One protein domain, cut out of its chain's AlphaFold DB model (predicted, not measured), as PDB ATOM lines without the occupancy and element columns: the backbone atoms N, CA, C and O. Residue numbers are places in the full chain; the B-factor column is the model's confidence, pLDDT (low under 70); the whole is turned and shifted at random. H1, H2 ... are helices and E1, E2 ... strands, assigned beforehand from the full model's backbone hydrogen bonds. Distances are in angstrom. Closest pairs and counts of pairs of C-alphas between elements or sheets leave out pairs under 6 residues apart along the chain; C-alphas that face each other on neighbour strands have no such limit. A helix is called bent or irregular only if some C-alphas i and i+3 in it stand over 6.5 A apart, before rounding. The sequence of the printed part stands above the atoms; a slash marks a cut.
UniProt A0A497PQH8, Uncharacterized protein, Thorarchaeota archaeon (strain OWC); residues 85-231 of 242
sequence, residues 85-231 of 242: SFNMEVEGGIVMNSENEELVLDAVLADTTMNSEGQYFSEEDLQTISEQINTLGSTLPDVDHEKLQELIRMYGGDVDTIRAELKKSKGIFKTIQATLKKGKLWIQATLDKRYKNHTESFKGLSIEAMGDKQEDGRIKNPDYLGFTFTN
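What this domain is: This is residues 85 to 231 of the 242 residues of an uncharacterized protein of Thorarchaeota archaeon (strain OWC) (UniProt A0A497PQH8). A strongly twisted four-strand sheet and a smaller three-strand sheet open from each other like a V: E1 and E6 come near E3 on the closed side, and the longest helix, H1, fills the open side between E4 and E7. H3 covers the face of the small sheet turned away from H1, with H2 beside that sheet's face only grazing it, and the short H4 sits at one end of the large sheet. The printed part has 147 residues with four named helices and seven named strands, in the order E1 E2 E3 H1 H2 H3 E4 E5 H4 E6 E7. The sheets run E2 - E3 - E5 - E4 and E1 - E6 - E7, both all antiparallel, and the class is mixed, helices and strands. The whole is compact, with a radius of gyration of the C-alphas of 14.9 A and spans of 49 by 36 by 27 A.

How they stand to each other: The larger sheet holds E2, residues 94 to 96, E3, residues 103 to 111, E5, residues 184 to 191, and E4, residues 173 to 181; its edge strands are E2 and E4. E2 and E3 are a hairpin, with N 95 and O 104 2.9 A apart, within hydrogen-bond range. Between E3 and E5, N 107 and O 187 are within range at 3.0 A. E4 and E5 are a hairpin, with N 177 and O 188 at 2.8 A. H1, residues 123 to 136, is on this sheet at a height of 8.3 A, over E5 and E4, and runs along the strands, at 21 degrees to E4 on the local plane; sheet and helix form two layers, a helix on one face of a sheet. The closest C-alphas of H1 and E4 are those of Ser 130 and Ala 178, 5.0 A apart. H1 is also on the second sheet, made of E1, residues 85 to 87, E6, residues 204 to 213, and E7, residues 219 to 230. Its height there is 8.8 A, and it runs slantwise to the strands, at 55 degrees to E7 on the local plane. Its closest C-alphas with E7 are those of Ile 129 and Tyr 224, 6.2 A apart. In this sheet N 86 and O 207 of E1 and E6 are 2.9 A apart, and N 208 and O 226 of the hairpin E6 and E7 are also 2.9 A apart, both within hydrogen-bond range. E3 and E6 come closest at the C-alphas of Leu 109 and Ile 207, 7.0 A, while E4 and E7 are apart. H3, residues 159 to 166, lies over E7 on the opposite face from H1, with the C-alphas of Arg 163 and Leu 225 closest at 6.2 A. H2, residues 145 to 155, only grazes this sheet with its residues 145 to 152. H2 and H3 touch at a steep tilt of 52 degrees, opposite ways, closest at the C-alphas of Leu 151 and Ile 162, 6.2 A. H4, residues 193 to 199, is on the larger sheet, only just over none of its strands, with 2 of its 7 C-alphas falling on E5; its closest C-alphas with E3 are those of Lys 193 and Leu 103, 6.7 A. Every O i to N i+4 pair is within range in H1, H2 and H3; in H4 it is 1 of 3, beside 3 of 4 O i to N i+3 pairs.

Where its parts are: E3 is 24.3 A long from first to last C-alpha, E4 21.8 A and E5 21.7 A; E2 has three residues. H1 measures 19.6 A, from C-alpha 123 at (129.466, 179.330, 207.824) to C-alpha 136. E1, three residues, begins at C-alpha 85 at (145.498, 183.297, 214.145). E6 measures 23.7 A and bends by 72 degrees at residue 210; E7 measures 21.6 A, bends by 102 degrees at residue 222 and ends at C-alpha 230 at (153.436, 177.032, 214.234). H2 is 15.2 A long and H3 10.4 A. H4, 9.7 A, is irregular: C-alphas 194 and 197 are 7.8 A apart.

The domain as a whole: The two C-alphas farthest apart are those of Glu 99 and Glu 215, at 49.7 A. The printed part has no cut. The link from E3 to H1, 11 residues, is long. The mean pLDDT of the printed part is 72.5; 48 residues are under 70, among them residues 85 to 104 and 196 to 206.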
ATOM      1  N   SER A  85     144.838 184.522 214.588       30.78
ATOM      2  CA  SER A  85     145.498 183.297 214.145       30.78
ATOM      3  C   SER A  85     144.571 182.133 214.468       30.78
ATOM      4  O   SER A  85     144.287 181.874 215.644       30.78
ATOM      5  N   PHE A  86     144.058 181.474 213.434       37.22
ATOM      6  CA  PHE A  86     143.103 180.385 213.564       37.22
ATOM      7  C   PHE A  86     143.809 179.047 213.440       37.22
ATOM      8  O   PHE A  86     144.297 178.714 212.369       37.22
ATOM      9  N   ASN A  87     143.845 178.262 214.514       39.19
ATOM     10  CA  ASN A  87     144.478 176.950 214.463       39.19
ATOM     11  C   ASN A  87     143.569 175.899 213.871       39.19
ATOM     12  O   ASN A  87     142.348 175.945 213.999       39.19
ATOM     13  N   MET A  88     144.241 174.854 213.426       40.62
ATOM     14  CA  MET A  88     143.657 173.808 212.638       40.62
ATOM     15  C   MET A  88     143.846 172.451 213.306       40.62
ATOM     16  O   MET A  88     144.953 172.108 213.727       40.62
ATOM     17  N   GLU A  89     142.783 171.653 213.305       40.41
ATOM     18  CA  GLU A  89     142.872 170.207 213.479       40.41
ATOM     19  C   GLU A  89     143.187 169.577 212.132       40.41
ATOM     20  O   GLU A  89     142.373 169.582 211.208       40.41
ATOM     21  N   VAL A  90     144.375 168.997 211.993       39.44
ATOM     22  CA  VAL A  90     144.644 168.174 210.819       39.44
ATOM     23  C   VAL A  90     143.904 166.842 211.025       39.44
ATOM     24  O   VAL A  90     144.390 165.956 211.716       39.44
ATOM     25  N   GLU A  91     142.709 166.686 210.438       36.78
ATOM     26  CA  GLU A  91     142.045 165.369 210.274       36.78
ATOM     27  C   GLU A  91     142.753 164.496 209.196       36.78
ATOM     28  O   GLU A  91     142.245 163.457 208.783       36.78
ATOM     29  N   GLY A  92     143.965 164.890 208.784       45.28
ATOM     30  CA  GLY A  92     144.903 164.192 207.903       45.28
ATOM     31  C   GLY A  92     146.351 164.408 208.371       45.28
ATOM     32  O   GLY A  92     146.597 165.011 209.408       45.28
ATOM     33  N   GLY A  93     147.339 163.882 207.658       44.91
ATOM     34  CA  GLY A  93     148.759 164.154 207.915       44.91
ATOM     35  C   GLY A  93     149.398 164.774 206.679       44.91
ATOM     36  O   GLY A  93     148.798 164.752 205.606       44.91
ATOM     37  N   ILE A  94     150.627 165.288 206.797       51.94
ATOM     38  CA  ILE A  94     151.434 165.532 205.597       51.94
ATOM     39  C   ILE A  94     151.812 164.156 205.046       51.94
ATOM     40  O   ILE A  94     152.579 163.419 205.664       51.94
ATOM     41  N   VAL A  95     151.248 163.798 203.901       50.44
ATOM     42  CA  VAL A  95     151.488 162.522 203.230       50.44
ATOM     43  C   VAL A  95     152.283 162.757 201.959       50.44
ATOM     44  O   VAL A  95     152.006 163.665 201.183       50.44
ATOM     45  N   MET A  96     153.307 161.937 201.745       42.25
ATOM     46  CA  MET A  96     154.042 161.934 200.489       42.25
ATOM     47  C   MET A  96     153.296 161.051 199.492       42.25
ATOM     48  O   MET A  96     153.127 159.854 199.726       42.25
ATOM     49  N   ASN A  97     152.852 161.634 198.387       40.94
ATOM     50  CA  ASN A  97     152.297 160.887 197.273       40.94
ATOM     51  C   ASN A  97     153.427 160.076 196.617       40.94
ATOM     52  O   ASN A  97     154.430 160.622 196.165       40.94
ATOM     53  N   SER A  98     153.277 158.754 196.595       30.44
ATOM     54  CA  SER A  98     154.303 157.819 196.128       30.44
ATOM     55  C   SER A  98     154.526 157.826 194.614       30.44
ATOM     56  O   SER A  98     155.543 157.313 194.160       30.44
ATOM     57  N   GLU A  99     153.590 158.362 193.825       40.50
ATOM     58  CA  GLU A  99     153.687 158.381 192.359       40.50
ATOM     59  C   GLU A  99     154.470 159.589 191.842       40.50
ATOM     60  O   GLU A  99     155.181 159.489 190.843       40.50
ATOM     61  N   ASN A 100     154.342 160.734 192.515       49.06
ATOM     62  CA  ASN A 100     154.946 161.998 192.091       49.06
ATOM     63  C   ASN A 100     155.894 162.618 193.139       49.06
ATOM     64  O   ASN A 100     156.435 163.700 192.905       49.06
ATOM     65  N   GLU A 101     156.095 161.939 194.274       53.50
ATOM     66  CA  GLU A 101     156.891 162.379 195.430       53.50
ATOM     67  C   GLU A 101     156.448 163.733 196.019       53.50
ATOM     68  O   GLU A 101     157.217 164.416 196.704       53.50
ATOM     69  N   GLU A 102     155.210 164.157 195.754       60.22
ATOM     70  CA  GLU A 102     154.689 165.421 196.261       60.22
ATOM     71  C   GLU A 102     154.186 165.291 197.693       60.22
ATOM     72  O   GLU A 102     153.555 164.309 198.073       60.22
ATOM     73  N   LEU A 103     154.458 166.313 198.500       61.78
ATOM     74  CA  LEU A 103     153.955 166.404 199.864       61.78
ATOM     75  C   LEU A 103     152.563 167.028 199.824       61.78
ATOM     76  O   LEU A 103     152.424 168.181 199.415       61.78
ATOM     77  N   VAL A 104     151.558 166.271 200.241       64.81
ATOM     78  CA  VAL A 104     150.156 166.682 200.268       64.81
ATOM     79  C   VAL A 104     149.713 166.849 201.717       64.81
ATOM     80  O   VAL A 104     150.035 166.025 202.571       64.81
ATOM     81  N   LEU A 105     148.987 167.926 201.986       70.81
ATOM     82  CA  LEU A 105     148.364 168.236 203.263       70.81
ATOM     83  C   LEU A 105     146.853 168.289 203.066       70.81
ATOM     84  O   LEU A 105     146.369 169.157 202.344       70.81
ATOM     85  N   ASP A 106     146.135 167.421 203.772       64.12
ATOM     86  CA  ASP A 106     144.683 167.498 203.926       64.12
ATOM     87  C   ASP A 106     144.362 167.849 205.383       64.12
ATOM     88  O   ASP A 106     144.778 167.133 206.296       64.12
ATOM     89  N   ALA A 107     143.661 168.961 205.621       67.88
ATOM     90  CA  ALA A 107     143.449 169.493 206.970       67.88
ATOM     91  C   ALA A 107     142.087 170.179 207.143       67.88
ATOM     92  O   ALA A 107     141.542 170.728 206.187       67.88
ATOM     93  N   VAL A 108     141.572 170.226 208.376       70.31
ATOM     94  CA  VAL A 108     140.459 171.112 208.747       70.31
ATOM     95  C   VAL A 108     141.043 172.384 209.341       70.31
ATOM     96  O   VAL A 108     141.649 172.356 210.407       70.31
ATOM     97  N   LEU A 109     140.857 173.506 208.652       70.31
ATOM     98  CA  LEU A 109     141.430 174.778 209.051       70.31
ATOM     99  C   LEU A 109     140.709 175.450 210.224       70.31
ATOM    100  O   LEU A 109     141.325 176.083 211.072       70.31
ATOM    101  N   ALA A 110     139.385 175.404 210.189       73.56
ATOM    102  CA  ALA A 110     138.510 176.103 211.114       73.56
ATOM    103  C   ALA A 110     137.127 175.457 211.070       73.56
ATOM    104  O   ALA A 110     136.771 174.784 210.096       73.56
ATOM    105  N   ASP A 111     136.329 175.699 212.097       81.19
ATOM    106  CA  ASP A 111     134.927 175.317 212.125       81.19
ATOM    107  C   ASP A 111     134.067 176.420 212.753       81.19
ATOM    108  O   ASP A 111     134.553 177.499 213.102       81.19
ATOM    109  N   THR A 112     132.761 176.179 212.823       82.12
ATOM    110  CA  THR A 112     131.799 177.131 213.387       82.12
ATOM    111  C   THR A 112     131.719 177.093 214.911       82.12
ATOM    112  O   THR A 112     130.891 177.789 215.508       82.12
ATOM    113  N   THR A 113     132.552 176.281 215.561       80.25
ATOM    114  CA  THR A 113     132.546 176.112 217.010       80.25
ATOM    115  C   THR A 113     133.334 177.227 217.682       80.25
ATOM    116  O   THR A 113     134.326 177.745 217.173       80.25
ATOM    117  N   MET A 114     132.881 177.609 218.871       77.94
ATOM    118  CA  MET A 114     133.533 178.642 219.658       77.94
ATOM    119  C   MET A 114     134.840 178.136 220.263       77.94
ATOM    120  O   MET A 114     134.890 177.067 220.874       77.94
ATOM    121  N   ASN A 115     135.901 178.924 220.107       68.06
ATOM    122  CA  ASN A 115     137.206 178.635 220.679       68.06
ATOM    123  C   ASN A 115     137.228 178.857 222.209       68.06
ATOM    124  O   ASN A 115     136.278 179.360 222.816       68.06
ATOM    125  N   SER A 116     138.364 178.563 222.847       67.38
ATOM    126  CA  SER A 116     138.567 178.794 224.288       67.38
ATOM    127  C   SER A 116     138.557 180.268 224.721       67.38
ATOM    128  O   SER A 116     138.500 180.547 225.913       67.38
ATOM    129  N   GLU A 117     138.632 181.201 223.775       67.88
ATOM    130  CA  GLU A 117     138.561 182.654 223.982       67.88
ATOM    131  C   GLU A 117     137.168 183.238 223.675       67.88
ATOM    132  O   GLU A 117     136.996 184.460 223.671       67.88
ATOM    133  N   GLY A 118     136.175 182.391 223.395       73.31
ATOM    134  CA  GLY A 118     134.820 182.819 223.067       73.31
ATOM    135  C   GLY A 118     134.618 183.313 221.629       73.31
ATOM    136  O   GLY A 118     133.612 183.953 221.357       73.31
ATOM    137  N   GLN A 119     135.560 183.081 220.712       77.56
ATOM    138  CA  GLN A 119     135.507 183.561 219.327       77.56
ATOM    139  C   GLN A 119     135.145 182.438 218.357       77.56
ATOM    140  O   GLN A 119     135.531 181.288 218.571       77.56
ATOM    141  N   TYR A 120     134.436 182.772 217.281       80.44
ATOM    142  CA  TYR A 120     134.015 181.804 216.267       80.44
ATOM    143  C   TYR A 120     133.741 182.463 214.913       80.44
ATOM    144  O   TYR A 120     133.561 183.681 214.820       80.44
ATOM    145  N   PHE A 121     133.652 181.640 213.871       81.94
ATOM    146  CA  PHE A 121     133.151 182.039 212.559       81.94
ATOM    147  C   PHE A 121     131.763 181.468 212.302       81.94
ATOM    148  O   PHE A 121     131.444 180.360 212.729       81.94
ATOM    149  N   SER A 122     130.941 182.189 211.545       88.69
ATOM    150  CA  SER A 122     129.771 181.563 210.926       88.69
ATOM    151  C   SER A 122     130.161 180.819 209.645       88.69
ATOM    152  O   SER A 122     131.242 181.025 209.096       88.69
ATOM    153  N   GLU A 123     129.256 179.989 209.121       91.06
ATOM    154  CA  GLU A 123     129.466 179.330 207.824       91.06
ATOM    155  C   GLU A 123     129.685 180.333 206.685       91.06
ATOM    156  O   GLU A 123     130.505 180.089 205.809       91.06
ATOM    157  N   GLU A 124     129.005 181.480 206.719       92.50
ATOM    158  CA  GLU A 124     129.169 182.567 205.747       92.50
ATOM    159  C   GLU A 124     130.590 183.156 205.791       92.50
ATOM    160  O   GLU A 124     131.219 183.375 204.751       92.50
ATOM    161  N   ASP A 125     131.130 183.356 206.997       87.06
ATOM    162  CA  ASP A 125     132.483 183.890 207.178       87.06
ATOM    163  C   ASP A 125     133.530 182.853 206.720       87.06
ATOM    164  O   ASP A 125     134.482 183.192 206.017       87.06
ATOM    165  N   LEU A 126     133.321 181.565 207.025       87.38
ATOM    166  CA  LEU A 126     134.186 180.478 206.548       87.38
ATOM    167  C   LEU A 126     134.119 180.291 205.027       87.38
ATOM    168  O   LEU A 126     135.142 180.008 204.401       87.38
ATOM    169  N   GLN A 127     132.941 180.452 204.424       93.00
ATOM    170  CA  GLN A 127     132.767 180.407 202.973       93.00
ATOM    171  C   GLN A 127     133.560 181.536 202.303       93.00
ATOM    172  O   GLN A 127     134.305 181.292 201.355       93.00
ATOM    173  N   THR A 128     133.480 182.741 202.865       89.81
ATOM    174  CA  THR A 128     134.260 183.904 202.421       89.81
ATOM    175  C   THR A 128     135.768 183.629 202.476       89.81
ATOM    176  O   THR A 128     136.490 183.901 201.516       89.81
ATOM    177  N   ILE A 129     136.255 183.019 203.563       88.00
ATOM    178  CA  ILE A 129     137.664 182.607 203.685       88.00
ATOM    179  C   ILE A 129     138.019 181.549 202.634       88.00
ATOM    180  O   ILE A 129     139.066 181.647 201.995       88.00
ATOM    181  N   SER A 130     137.152 180.555 202.420       90.75
ATOM    182  CA  SER A 130     137.364 179.500 201.425       90.75
ATOM    183  C   SER A 130     137.564 180.074 200.021       90.75
ATOM    184  O   SER A 130     138.476 179.665 199.301       90.75
ATOM    185  N   GLU A 131     136.732 181.035 199.627       93.38
ATOM    186  CA  GLU A 131     136.821 181.711 198.329       93.38
ATOM    187  C   GLU A 131     138.117 182.516 198.194       93.38
ATOM    188  O   GLU A 131     138.786 182.459 197.156       93.38
ATOM    189  N   GLN A 132     138.529 183.199 199.264       90.12
ATOM    190  CA  GLN A 132     139.788 183.936 199.287       90.12
ATOM    191  C   GLN A 132     141.007 183.016 199.218       90.12
ATOM    192  O   GLN A 132     141.934 183.319 198.470       90.12
ATOM    193  N   ILE A 133     141.012 181.874 199.913       88.31
ATOM    194  CA  ILE A 133     142.093 180.881 199.812       88.31
ATOM    195  C   ILE A 133     142.176 180.332 198.386       88.31
ATOM    196  O   ILE A 133     143.264 180.272 197.818       88.31
ATOM    197  N   ASN A 134     141.043 179.993 197.771       89.44
ATOM    198  CA  ASN A 134     141.021 179.491 196.395       89.44
ATOM    199  C   ASN A 134     141.504 180.532 195.371       89.44
ATOM    200  O   ASN A 134     142.041 180.169 194.326       89.44
ATOM    201  N   THR A 135     141.340 181.819 195.677       87.88
ATOM    202  CA  THR A 135     141.756 182.922 194.799       87.88
ATOM    203  C   THR A 135     143.208 183.345 195.033       87.88
ATOM    204  O   THR A 135     143.925 183.668 194.088       87.88
ATOM    205  N   LEU A 136     143.652 183.375 196.292       83.19
ATOM    206  CA  LEU A 136     144.900 184.017 196.717       83.19
ATOM    207  C   LEU A 136     145.917 183.049 197.323       83.19
ATOM    208  O   LEU A 136     147.098 183.387 197.386       83.19
ATOM    209  N   GLY A 137     145.495 181.874 197.786       73.94
ATOM    210  CA  GLY A 137     146.270 181.001 198.666       73.94
ATOM    211  C   GLY A 137     147.596 180.518 198.082       73.94
ATOM    212  O   GLY A 137     148.577 180.448 198.809       73.94
ATOM    213  N   SER A 138     147.669 180.267 196.772       72.25
ATOM    214  CA  SER A 138     148.925 179.902 196.090       72.25
ATOM    215  C   SER A 138     149.839 181.099 195.796       72.25
ATOM    216  O   SER A 138     150.996 180.923 195.417       72.25
ATOM    217  N   THR A 139     149.326 182.323 195.950       71.75
ATOM    218  CA  THR A 139     150.066 183.572 195.707       71.75
ATOM    219  C   THR A 139     150.567 184.230 196.986       71.75
ATOM    220  O   THR A 139     151.463 185.068 196.921       71.75
ATOM    221  N   LEU A 140     149.987 183.876 198.134       68.94
ATOM    222  CA  LEU A 140     150.380 184.396 199.437       68.94
ATOM    223  C   LEU A 140     151.395 183.452 200.093       68.94
ATOM    224  O   LEU A 140     151.287 182.232 199.941       68.94
ATOM    225  N   PRO A 141     152.423 183.993 200.768       68.38
ATOM    226  CA  PRO A 141     153.467 183.175 201.347       68.38
ATOM    227  C   PRO A 141     153.005 182.458 202.619       68.38
ATOM    228  O   PRO A 141     151.939 182.746 203.162       68.38
ATOM    229  N   ASP A 142     153.853 181.555 203.115       67.56
ATOM    230  CA  ASP A 142     153.840 181.245 204.544       67.56
ATOM    231  C   ASP A 142     154.327 182.491 205.282       67.56
ATOM    232  O   ASP A 142     155.360 183.076 204.936       67.56
ATOM    233  N   VAL A 143     153.522 182.955 206.221       65.88
ATOM    234  CA  VAL A 143     153.717 184.214 206.914       65.88
ATOM    235  C   VAL A 143     154.177 183.889 208.319       65.88
ATOM    236  O   VAL A 143     153.471 183.224 209.065       65.88
ATOM    237  N   ASP A 144     155.339 184.390 208.713       68.94
ATOM    238  CA  ASP A 144     155.709 184.387 210.125       68.94
ATOM    239  C   ASP A 144     154.749 185.310 210.895       68.94
ATOM    240  O   ASP A 144     154.537 186.461 210.498       68.94
ATOM    241  N   HIS A 145     154.183 184.824 212.003       65.88
ATOM    242  CA  HIS A 145     153.312 185.613 212.871       65.88
ATOM    243  C   HIS A 145     153.974 186.933 213.287       65.88
ATOM    244  O   HIS A 145     153.322 187.977 213.278       65.88
ATOM    245  N   GLU A 146     155.273 186.923 213.604       70.06
ATOM    246  CA  GLU A 146     156.008 188.136 213.974       70.06
ATOM    247  C   GLU A 146     156.089 189.117 212.805       70.06
ATOM    248  O   GLU A 146     155.859 190.318 212.976       70.06
ATOM    249  N   LYS A 147     156.330 188.604 211.591       74.44
ATOM    250  CA  LYS A 147     156.368 189.436 210.389       74.44
ATOM    251  C   LYS A 147     155.007 190.050 210.097       74.44
ATOM    252  O   LYS A 147     154.929 191.220 209.727       74.44
ATOM    253  N   LEU A 148     153.933 189.288 210.275       75.44
ATOM    254  CA  LEU A 148     152.587 189.794 210.059       75.44
ATOM    255  C   LEU A 148     152.222 190.888 211.062       75.44
ATOM    256  O   LEU A 148     151.671 191.912 210.667       75.44
ATOM    257  N   GLN A 149     152.591 190.713 212.331       71.06
ATOM    258  CA  GLN A 149     152.423 191.743 213.358       71.06
ATOM    259  C   GLN A 149     153.200 193.020 213.016       71.06
ATOM    260  O   GLN A 149     152.681 194.121 213.191       71.06
ATOM    261  N   GLU A 150     154.419 192.894 212.483       77.56
ATOM    262  CA  GLU A 150     155.204 194.037 212.006       77.56
ATOM    263  C   GLU A 150     154.491 194.768 210.857       77.56
ATOM    264  O   GLU A 150     154.351 195.991 210.894       77.56
ATOM    265  N   LEU A 151     153.987 194.030 209.862       75.81
ATOM    266  CA  LEU A 151     153.245 194.600 208.733       75.81
ATOM    267  C   LEU A 151     151.955 195.292 209.197       75.81
ATOM    268  O   LEU A 151     151.683 196.412 208.775       75.81
ATOM    269  N   ILE A 152     151.203 194.679 210.113       76.06
ATOM    270  CA  ILE A 152     150.004 195.282 210.711       76.06
ATOM    271  C   ILE A 152     150.372 196.544 211.503       76.06
ATOM    272  O   ILE A 152     149.678 197.553 211.417       76.06
ATOM    273  N   ARG A 153     151.489 196.545 212.240       74.44
ATOM    274  CA  ARG A 153     151.972 197.734 212.960       74.44
ATOM    275  C   ARG A 153     152.361 198.867 212.004       74.44
ATOM    276  O   ARG A 153     152.102 200.026 212.318       74.44
ATOM    277  N   MET A 154     152.979 198.552 210.865       74.25
ATOM    278  CA  MET A 154     153.411 199.546 209.874       74.25
ATOM    279  C   MET A 154     152.252 200.100 209.038       74.25
ATOM    280  O   MET A 154     152.173 201.309 208.820       74.25
ATOM    281  N   TYR A 155     151.362 199.226 208.568       74.56
ATOM    282  CA  TYR A 155     150.329 199.558 207.580       74.56
ATOM    283  C   TYR A 155     148.916 199.643 208.176       74.56
ATOM    284  O   TYR A 155     147.973 200.061 207.503       74.56
ATOM    285  N   GLY A 156     148.750 199.308 209.455       73.69
ATOM    286  CA  GLY A 156     147.469 199.344 210.148       73.69
ATOM    287  C   GLY A 156     146.482 198.328 209.574       73.69
ATOM    288  O   GLY A 156     146.784 197.146 209.457       73.69
ATOM    289  N   GLY A 157     145.280 198.804 209.238       69.31
ATOM    290  CA  GLY A 157     144.211 198.003 208.631       69.31
ATOM    291  C   GLY A 157     144.204 197.977 207.103       69.31
ATOM    292  O   GLY A 157     143.189 197.597 206.525       69.31
ATOM    293  N   ASP A 158     145.275 198.423 206.440       76.69
ATOM    294  CA  ASP A 158     145.377 198.381 204.976       76.69
ATOM    295  C   ASP A 158     145.752 196.970 204.490       76.69
ATOM    296  O   ASP A 158     146.920 196.636 204.265       76.69
ATOM    297  N   VAL A 159     144.725 196.131 204.353       77.88
ATOM    298  CA  VAL A 159     144.836 194.726 203.946       77.88
ATOM    299  C   VAL A 159     145.500 194.572 202.576       77.88
ATOM    300  O   VAL A 159     146.305 193.657 202.387       77.88
ATOM    301  N   ASP A 160     145.206 195.453 201.619       83.50
ATOM    302  CA  ASP A 160     145.741 195.343 200.260       83.50
ATOM    303  C   ASP A 160     147.246 195.618 200.229       83.50
ATOM    304  O   ASP A 160     147.996 194.869 199.590       83.50
ATOM    305  N   THR A 161     147.708 196.624 200.978       82.69
ATOM    306  CA  THR A 161     149.142 196.899 201.135       82.69
ATOM    307  C   THR A 161     149.851 195.752 201.858       82.69
ATOM    308  O   THR A 161     150.898 195.295 201.394       82.69
ATOM    309  N   ILE A 162     149.263 195.212 202.933       81.06
ATOM    310  CA  ILE A 162     149.826 194.053 203.648       81.06
ATOM    311  C   ILE A 162     149.956 192.851 202.701       81.06
ATOM    312  O   ILE A 162     151.031 192.259 202.602       81.06
ATOM    313  N   ARG A 163     148.907 192.521 201.937       83.81
ATOM    314  CA  ARG A 163     148.943 191.434 200.941       83.81
ATOM    315  C   ARG A 163     150.003 191.677 199.867       83.81
ATOM    316  O   ARG A 163     150.667 190.727 199.454       83.81
ATOM    317  N   ALA A 164     150.170 192.914 199.402       86.06
ATOM    318  CA  ALA A 164     151.185 193.253 198.407       86.06
ATOM    319  C   ALA A 164     152.612 193.033 198.938       86.06
ATOM    320  O   ALA A 164     153.449 192.493 198.212       86.06
ATOM    321  N   GLU A 165     152.881 193.389 200.195       86.00
ATOM    322  CA  GLU A 165     154.168 193.120 200.847       86.00
ATOM    323  C   GLU A 165     154.410 191.621 201.041       86.00
ATOM    324  O   GLU A 165     155.490 191.121 200.718       86.00
ATOM    325  N   LEU A 166     153.392 190.881 201.486       82.25
ATOM    326  CA  LEU A 166     153.479 189.431 201.653       82.25
ATOM    327  C   LEU A 166     153.791 188.729 200.322       82.25
ATOM    328  O   LEU A 166     154.702 187.905 200.259       82.25
ATOM    329  N   LYS A 167     153.141 189.126 199.222       83.25
ATOM    330  CA  LYS A 167     153.381 188.568 197.875       83.25
ATOM    331  C   LYS A 167     154.818 188.725 197.363       83.25
ATOM    332  O   LYS A 167     155.191 188.045 196.407       83.25
ATOM    333  N   LYS A 168     155.643 189.594 197.961       83.00
ATOM    334  CA  LYS A 168     157.072 189.706 197.605       83.00
ATOM    335  C   LYS A 168     157.878 188.478 198.037       83.00
ATOM    336  O   LYS A 168     158.952 188.232 197.489       83.00
ATOM    337  N   SER A 169     157.366 187.705 198.993       75.19
ATOM    338  CA  SER A 169     157.979 186.465 199.469       75.19
ATOM    339  C   SER A 169     157.383 185.254 198.752       75.19
ATOM    340  O   SER A 169     156.202 185.228 198.416       75.19
ATOM    341  N   LYS A 170     158.199 184.223 198.503       69.50
ATOM    342  CA  LYS A 170     157.705 182.972 197.907       69.50
ATOM    343  C   LYS A 170     156.997 182.130 198.965       69.50
ATOM    344  O   LYS A 170     157.572 181.891 200.020       69.50
ATOM    345  N   GLY A 171     155.806 181.632 198.646       69.12
ATOM    346  CA  GLY A 171     155.076 180.711 199.513       69.12
ATOM    347  C   GLY A 171     155.618 179.290 199.554       69.12
ATOM    348  O   GLY A 171     156.449 178.890 198.734       69.12
ATOM    349  N   ILE A 172     155.135 178.549 200.554       74.75
ATOM    350  CA  ILE A 172     155.477 177.142 200.801       74.75
ATOM    351  C   ILE A 172     154.544 176.201 200.032       74.75
ATOM    352  O   ILE A 172     154.969 175.128 199.606       74.75
ATOM    353  N   PHE A 173     153.292 176.602 199.802       77.56
ATOM    354  CA  PHE A 173     152.338 175.824 199.018       77.56
ATOM    355  C   PHE A 173     152.509 176.099 197.521       77.56
ATOM    356  O   PHE A 173     152.487 177.245 197.078       77.56
ATOM    357  N   LYS A 174     152.649 175.035 196.726       78.38
ATOM    358  CA  LYS A 174     152.544 175.095 195.260       78.38
ATOM    359  C   LYS A 174     151.095 175.312 194.834       78.38
ATOM    360  O   LYS A 174     150.813 176.081 193.920       78.38
ATOM    361  N   THR A 175     150.192 174.595 195.489       82.25
ATOM    362  CA  THR A 175     148.750 174.643 195.266       82.25
ATOM    363  C   THR A 175     148.056 174.535 196.610       82.25
ATOM    364  O   THR A 175     148.547 173.873 197.524       82.25
ATOM    365  N   ILE A 176     146.911 175.193 196.727       84.69
ATOM    366  CA  ILE A 176     146.021 175.051 197.868       84.69
ATOM    367  C   ILE A 176     144.592 175.268 197.398       84.69
ATOM    368  O   ILE A 176     144.325 176.149 196.580       84.69
ATOM    369  N   GLN A 177     143.698 174.429 197.896       86.50
ATOM    370  CA  GLN A 177     142.269 174.527 197.686       86.50
ATOM    371  C   GLN A 177     141.573 174.430 199.032       86.50
ATOM    372  O   GLN A 177     141.963 173.623 199.871       86.50
ATOM    373  N   ALA A 178     140.538 175.237 199.215       87.75
ATOM    374  CA  ALA A 178     139.680 175.237 200.380       87.75
ATOM    375  C   ALA A 178     138.248 174.848 200.001       87.75
ATOM    376  O   ALA A 178     137.751 175.203 198.929       87.75
ATOM    377  N   THR A 179     137.578 174.104 200.877       87.25
ATOM    378  CA  THR A 179     136.181 173.688 200.718       87.25
ATOM    379  C   THR A 179     135.463 173.719 202.061       87.25
ATOM    380  O   THR A 179     135.876 173.059 203.011       87.25
ATOM    381  N   LEU A 180     134.335 174.424 202.134       86.81
ATOM    382  CA  LEU A 180     133.445 174.370 203.292       86.81
ATOM    383  C   LEU A 180     132.548 173.123 203.219       86.81
ATOM    384  O   LEU A 180     131.815 172.917 202.251       86.81
ATOM    385  N   LYS A 181     132.581 172.276 204.253       82.75
ATOM    386  CA  LYS A 181     131.752 171.066 204.345       82.75
ATOM    387  C   LYS A 181     131.323 170.817 205.786       82.75
ATOM    388  O   LYS A 181     132.164 170.579 206.648       82.75
ATOM    389  N   LYS A 182     130.005 170.776 206.025       84.56
ATOM    390  CA  LYS A 182     129.397 170.513 207.348       84.56
ATOM    391  C   LYS A 182     129.916 171.468 208.442       84.56
ATOM    392  O   LYS A 182     130.364 171.005 209.485       84.56
ATOM    393  N   GLY A 183     129.934 172.773 208.167       82.00
ATOM    394  CA  GLY A 183     130.436 173.783 209.108       82.00
ATOM    395  C   GLY A 183     131.949 173.755 209.361       82.00
ATOM    396  O   GLY A 183     132.423 174.482 210.224       82.00
ATOM    397  N   LYS A 184     132.713 172.936 208.624       82.12
ATOM    398  CA  LYS A 184     134.176 172.853 208.705       82.12
ATOM    399  C   LYS A 184     134.815 173.347 207.412       82.12
ATOM    400  O   LYS A 184     134.411 172.921 206.327       82.12
ATOM    401  N   LEU A 185     135.824 174.200 207.521       81.12
ATOM    402  CA  LEU A 185     136.652 174.649 206.408       81.12
ATOM    403  C   LEU A 185     137.787 173.646 206.194       81.12
ATOM    404  O   LEU A 185     138.708 173.573 206.997       81.12
ATOM    405  N   TRP A 186     137.726 172.873 205.119       79.50
ATOM    406  CA  TRP A 186     138.766 171.920 204.739       79.50
ATOM    407  C   TRP A 186     139.754 172.571 203.784       79.50
ATOM    408  O   TRP A 186     139.336 173.361 202.939       79.50
ATOM    409  N   ILE A 187     141.026 172.186 203.858       79.62
ATOM    410  CA  ILE A 187     141.986 172.406 202.780       79.62
ATOM    411  C   ILE A 187     142.628 171.128 202.292       79.62
ATOM    412  O   ILE A 187     142.835 170.185 203.052       79.62
ATOM    413  N   GLN A 188     143.015 171.197 201.027       78.56
ATOM    414  CA  GLN A 188     143.949 170.305 200.379       78.56
ATOM    415  C   GLN A 188     145.057 171.148 199.746       78.56
ATOM    416  O   GLN A 188     144.779 172.059 198.963       78.56
ATOM    417  N   ALA A 189     146.312 170.873 200.087       78.88
ATOM    418  CA  ALA A 189     147.449 171.652 199.619       78.88
ATOM    419  C   ALA A 189     148.632 170.773 199.225       78.88
ATOM    420  O   ALA A 189     148.927 169.784 199.891       78.88
ATOM    421  N   THR A 190     149.357 171.176 198.183       77.00
ATOM    422  CA  THR A 190     150.635 170.566 197.815       77.00
ATOM    423  C   THR A 190     151.769 171.478 198.251       77.00
ATOM    424  O   THR A 190     151.839 172.638 197.841       77.00
ATOM    425  N   LEU A 191     152.695 170.955 199.048       74.25
ATOM    426  CA  LEU A 191     153.859 171.688 199.526       74.25
ATOM    427  C   LEU A 191     155.016 171.615 198.529       74.25
ATOM    428  O   LEU A 191     155.252 170.614 197.843       74.25
ATOM    429  N   ASP A 192     155.806 172.680 198.483       74.81
ATOM    430  CA  ASP A 192     157.102 172.654 197.832       74.81
ATOM    431  C   ASP A 192     158.096 171.854 198.687       74.81
ATOM    432  O   ASP A 192     158.403 172.199 199.829       74.81
ATOM    433  N   LYS A 193     158.639 170.783 198.094       71.81
ATOM    434  CA  LYS A 193     159.589 169.855 198.723       71.81
ATOM    435  C   LYS A 193     160.794 170.529 199.379       71.81
ATOM    436  O   LYS A 193     161.376 169.957 200.297       71.81
ATOM    437  N   ARG A 194     161.177 171.732 198.932       70.81
ATOM    438  CA  ARG A 194     162.279 172.512 199.522       70.81
ATOM    439  C   ARG A 194     162.033 172.858 200.991       70.81
ATOM    440  O   ARG A 194     163.000 173.045 201.723       70.81
ATOM    441  N   TYR A 195     160.773 172.905 201.420       71.50
ATOM    442  CA  TYR A 195     160.382 173.254 202.783       71.50
ATOM    443  C   TYR A 195     160.010 172.044 203.647       71.50
ATOM    444  O   TYR A 195     159.618 172.239 204.792       71.50
ATOM    445  N   LYS A 196     160.192 170.805 203.164       68.00
ATOM    446  CA  LYS A 196     159.847 169.569 203.893       68.00
ATOM    447  C   LYS A 196     160.342 169.571 205.346       68.00
ATOM    448  O   LYS A 196     159.548 169.469 206.275       68.00
ATOM    449  N   ASN A 197     161.649 169.762 205.532       67.38
ATOM    450  CA  ASN A 197     162.279 169.741 206.857       67.38
ATOM    451  C   ASN A 197     161.782 170.884 207.755       67.38
ATOM    452  O   ASN A 197     161.756 170.746 208.973       67.38
ATOM    453  N   HIS A 198     161.420 172.022 207.153       66.06
ATOM    454  CA  HIS A 198     160.852 173.151 207.880       66.06
ATOM    455  C   HIS A 198     159.458 172.774 208.391       66.06
ATOM    456  O   HIS A 198     159.219 172.840 209.591       66.06
ATOM    457  N   THR A 199     158.585 172.267 207.519       65.69
ATOM    458  CA  THR A 199     157.193 171.940 207.857       65.69
ATOM    459  C   THR A 199     157.038 170.760 208.815       65.69
ATOM    460  O   THR A 199     156.148 170.785 209.656       65.69
ATOM    461  N   GLU A 200     157.932 169.766 208.762       66.00
ATOM    462  CA  GLU A 200     157.932 168.621 209.694       66.00
ATOM    463  C   GLU A 200     158.245 169.021 211.149       66.00
ATOM    464  O   GLU A 200     157.944 168.278 212.080       66.00
ATOM    465  N   SER A 201     158.839 170.201 211.368       64.12
ATOM    466  CA  SER A 201     159.193 170.689 212.708       64.12
ATOM    467  C   SER A 201     158.044 171.381 213.455       64.12
ATOM    468  O   SER A 201     158.180 171.699 214.644       64.12
ATOM    469  N   PHE A 202     156.918 171.622 212.778       60.09
ATOM    470  CA  PHE A 202     155.776 172.343 213.329       60.09
ATOM    471  C   PHE A 202     154.634 171.407 213.703       60.09
ATOM    472  O   PHE A 202     154.410 170.380 213.069       60.09
ATOM    473  N   LYS A 203     153.906 171.783 214.760       59.12
ATOM    474  CA  LYS A 203     152.806 170.997 215.330       59.12
ATOM    475  C   LYS A 203     151.415 171.408 214.863       59.12
ATOM    476  O   LYS A 203     150.439 170.809 215.308       59.12
ATOM    477  N   GLY A 204     151.319 172.422 214.017       61.31
ATOM    478  CA  GLY A 204     150.073 172.891 213.440       61.31
ATOM    479  C   GLY A 204     150.321 173.863 212.298       61.31
ATOM    480  O   GLY A 204     151.440 174.330 212.072       61.31
ATOM    481  N   LEU A 205     149.238 174.175 211.605       68.62
ATOM    482  CA  LEU A 205     149.137 175.282 210.668       68.62
ATOM    483  C   LEU A 205     148.056 176.228 211.218       68.62
ATOM    484  O   LEU A 205     147.203 175.810 212.008       68.62
ATOM    485  N   SER A 206     148.149 177.505 210.872       67.56
ATOM    486  CA  SER A 206     147.199 178.547 211.243       67.56
ATOM    487  C   SER A 206     146.761 179.314 210.000       67.56
ATOM    488  O   SER A 206     147.590 179.541 209.117       67.56
ATOM    489  N   ILE A 207     145.489 179.717 209.921       72.44
ATOM    490  CA  ILE A 207     145.068 180.786 209.006       72.44
ATOM    491  C   ILE A 207     145.305 182.113 209.705       72.44
ATOM    492  O   ILE A 207     144.832 182.325 210.819       72.44
ATOM    493  N   GLU A 208     145.929 183.039 209.000       74.94
ATOM    494  CA  GLU A 208     146.005 184.421 209.428       74.94
ATOM    495  C   GLU A 208     144.961 185.249 208.676       74.94
ATOM    496  O   GLU A 208     144.970 185.323 207.441       74.94
ATOM    497  N   ALA A 209     144.047 185.868 209.424       76.94
ATOM    498  CA  ALA A 209     143.051 186.769 208.861       76.94
ATOM    499  C   ALA A 209     142.825 188.000 209.745       76.94
ATOM    500  O   ALA A 209     142.960 187.962 210.972       76.94
ATOM    501  N   MET A 210     142.450 189.101 209.099       76.81
ATOM    502  CA  MET A 210     141.916 190.286 209.765       76.81
ATOM    503  C   MET A 210     140.396 190.256 209.715       76.81
ATOM    504  O   MET A 210     139.831 189.845 208.717       76.81
ATOM    505  N   GLY A 211     139.720 190.680 210.776       77.06
ATOM    506  CA  GLY A 211     138.263 190.702 210.793       77.06
ATOM    507  C   GLY A 211     137.707 191.509 211.954       77.06
ATOM    508  O   GLY A 211     138.425 191.875 212.891       77.06
ATOM    509  N   ASP A 212     136.406 191.765 211.895       76.94
ATOM    510  CA  ASP A 212     135.682 192.551 212.885       76.94
ATOM    511  C   ASP A 212     135.055 191.631 213.933       76.94
ATOM    512  O   ASP A 212     134.053 190.952 213.672       76.94
ATOM    513  N   LYS A 213     135.613 191.633 215.147       78.69
ATOM    514  CA  LYS A 213     135.009 190.928 216.278       78.69
ATOM    515  C   LYS A 213     133.731 191.636 216.727       78.69
ATOM    516  O   LYS A 213     133.733 192.829 217.014       78.69
ATOM    517  N   GLN A 214     132.655 190.869 216.809       81.56
ATOM    518  CA  GLN A 214     131.364 191.280 217.345       81.56
ATOM    519  C   GLN A 214     131.296 191.026 218.862       81.56
ATOM    520  O   GLN A 214     132.104 190.277 219.420       81.56
ATOM    521  N   GLU A 215     130.315 191.628 219.541       82.94
ATOM    522  CA  GLU A 215     130.129 191.477 220.997       82.94
ATOM    523  C   GLU A 215     129.882 190.022 221.431       82.94
ATOM    524  O   GLU A 215     130.311 189.622 222.511       82.94
ATOM    525  N   ASP A 216     129.247 189.215 220.576       80.44
ATOM    526  CA  ASP A 216     128.989 187.784 220.796       80.44
ATOM    527  C   ASP A 216     130.213 186.886 220.529       80.44
ATOM    528  O   ASP A 216     130.139 185.668 220.689       80.44
ATOM    529  N   GLY A 217     131.340 187.479 220.124       77.56
ATOM    530  CA  GLY A 217     132.562 186.771 219.769       77.56
ATOM    531  C   GLY A 217     132.652 186.332 218.306       77.56
ATOM    532  O   GLY A 217     133.711 185.844 217.903       77.56
ATOM    533  N   ARG A 218     131.615 186.539 217.483       81.44
ATOM    534  CA  ARG A 218     131.682 186.252 216.044       81.44
ATOM    535  C   ARG A 218     132.741 187.128 215.382       81.44
ATOM    536  O   ARG A 218     132.785 188.335 215.614       81.44
ATOM    537  N   ILE A 219     133.552 186.544 214.509       80.25
ATOM    538  CA  ILE A 219     134.453 187.288 213.626       80.25
ATOM    539  C   ILE A 219     133.758 187.474 212.275       80.25
ATOM    540  O   ILE A 219     133.408 186.493 211.622       80.25
ATOM    541  N   LYS A 220     133.541 188.727 211.867       79.81
ATOM    542  CA  LYS A 220     132.909 189.089 210.591       79.81
ATOM    543  C   LYS A 220     133.904 189.680 209.605       79.81
ATOM    544  O   LYS A 220     134.928 190.227 210.006       79.81
ATOM    545  N   ASN A 221     133.537 189.618 208.325       79.38
ATOM    546  CA  ASN A 221     134.298 190.181 207.206       79.38
ATOM    547  C   ASN A 221     135.778 189.756 207.223       79.38
ATOM    548  O   ASN A 221     136.655 190.618 207.229       79.38
ATOM    549  N   PRO A 222     136.079 188.447 207.305       82.31
ATOM    550  CA  PRO A 222     137.459 188.008 207.374       82.31
ATOM    551  C   PRO A 222     138.199 188.301 206.067       82.31
ATOM    552  O   PRO A 222     137.794 187.858 204.994       82.31
ATOM    553  N   ASP A 223     139.325 188.989 206.177       81.56
ATOM    554  CA  ASP A 223     140.316 189.199 205.138       81.56
ATOM    555  C   ASP A 223     141.488 188.245 205.351       81.56
ATOM    556  O   ASP A 223     142.315 188.424 206.245       81.56
ATOM    557  N   TYR A 224     141.570 187.227 204.500       83.12
ATOM    558  CA  TYR A 224     142.644 186.244 204.489       83.12
ATOM    559  C   TYR A 224     143.983 186.899 204.115       83.12
ATOM    560  O   TYR A 224     144.085 187.595 203.096       83.12
ATOM    561  N   LEU A 225     145.009 186.664 204.933       76.69
ATOM    562  CA  LEU A 225     146.351 187.230 204.770       76.69
ATOM    563  C   LEU A 225     147.412 186.174 204.470       76.69
ATOM    564  O   LEU A 225     148.392 186.479 203.794       76.69
ATOM    565  N   GLY A 226     147.219 184.939 204.919       76.62
ATOM    566  CA  GLY A 226     148.193 183.883 204.699       76.62
ATOM    567  C   GLY A 226     147.989 182.695 205.619       76.62
ATOM    568  O   GLY A 226     147.021 182.629 206.379       76.62
ATOM    569  N   PHE A 227     148.949 181.781 205.562       73.50
ATOM    570  CA  PHE A 227     149.069 180.696 206.522       73.50
ATOM    571  C   PHE A 227     150.330 180.865 207.357       73.50
ATOM    572  O   PHE A 227     151.270 181.508 206.900       73.50
ATOM    573  N   THR A 228     150.358 180.248 208.534       70.62
ATOM    574  CA  THR A 228     151.554 180.171 209.379       70.62
ATOM    575  C   THR A 228     151.722 178.757 209.917       70.62
ATOM    576  O   THR A 228     150.851 178.262 210.636       70.62
ATOM    577  N   PHE A 229     152.850 178.102 209.635       68.19
ATOM    578  CA  PHE A 229     153.239 176.900 210.384       68.19
ATOM    579  C   PHE A 229     153.695 177.284 211.801       68.19
ATOM    580  O   PHE A 229     154.531 178.167 211.984       68.19
ATOM    581  N   THR A 230     153.146 176.647 212.840       56.94
ATOM    582  CA  THR A 230     153.436 177.032 214.234       56.94
ATOM    583  C   THR A 230     153.379 175.858 215.214       56.94
ATOM    584  O   THR A 230     152.659 174.879 215.033       56.94
ATOM    585  N   ASN A 231     154.171 175.956 216.285       54.72
ATOM    586  CA  ASN A 231     154.181 175.015 217.410       54.72
ATOM    587  C   ASN A 231     153.272 175.436 218.575       54.72
ATOM    588  O   ASN A 231     152.980 174.611 219.441       54.72
TER     589      ASN A 231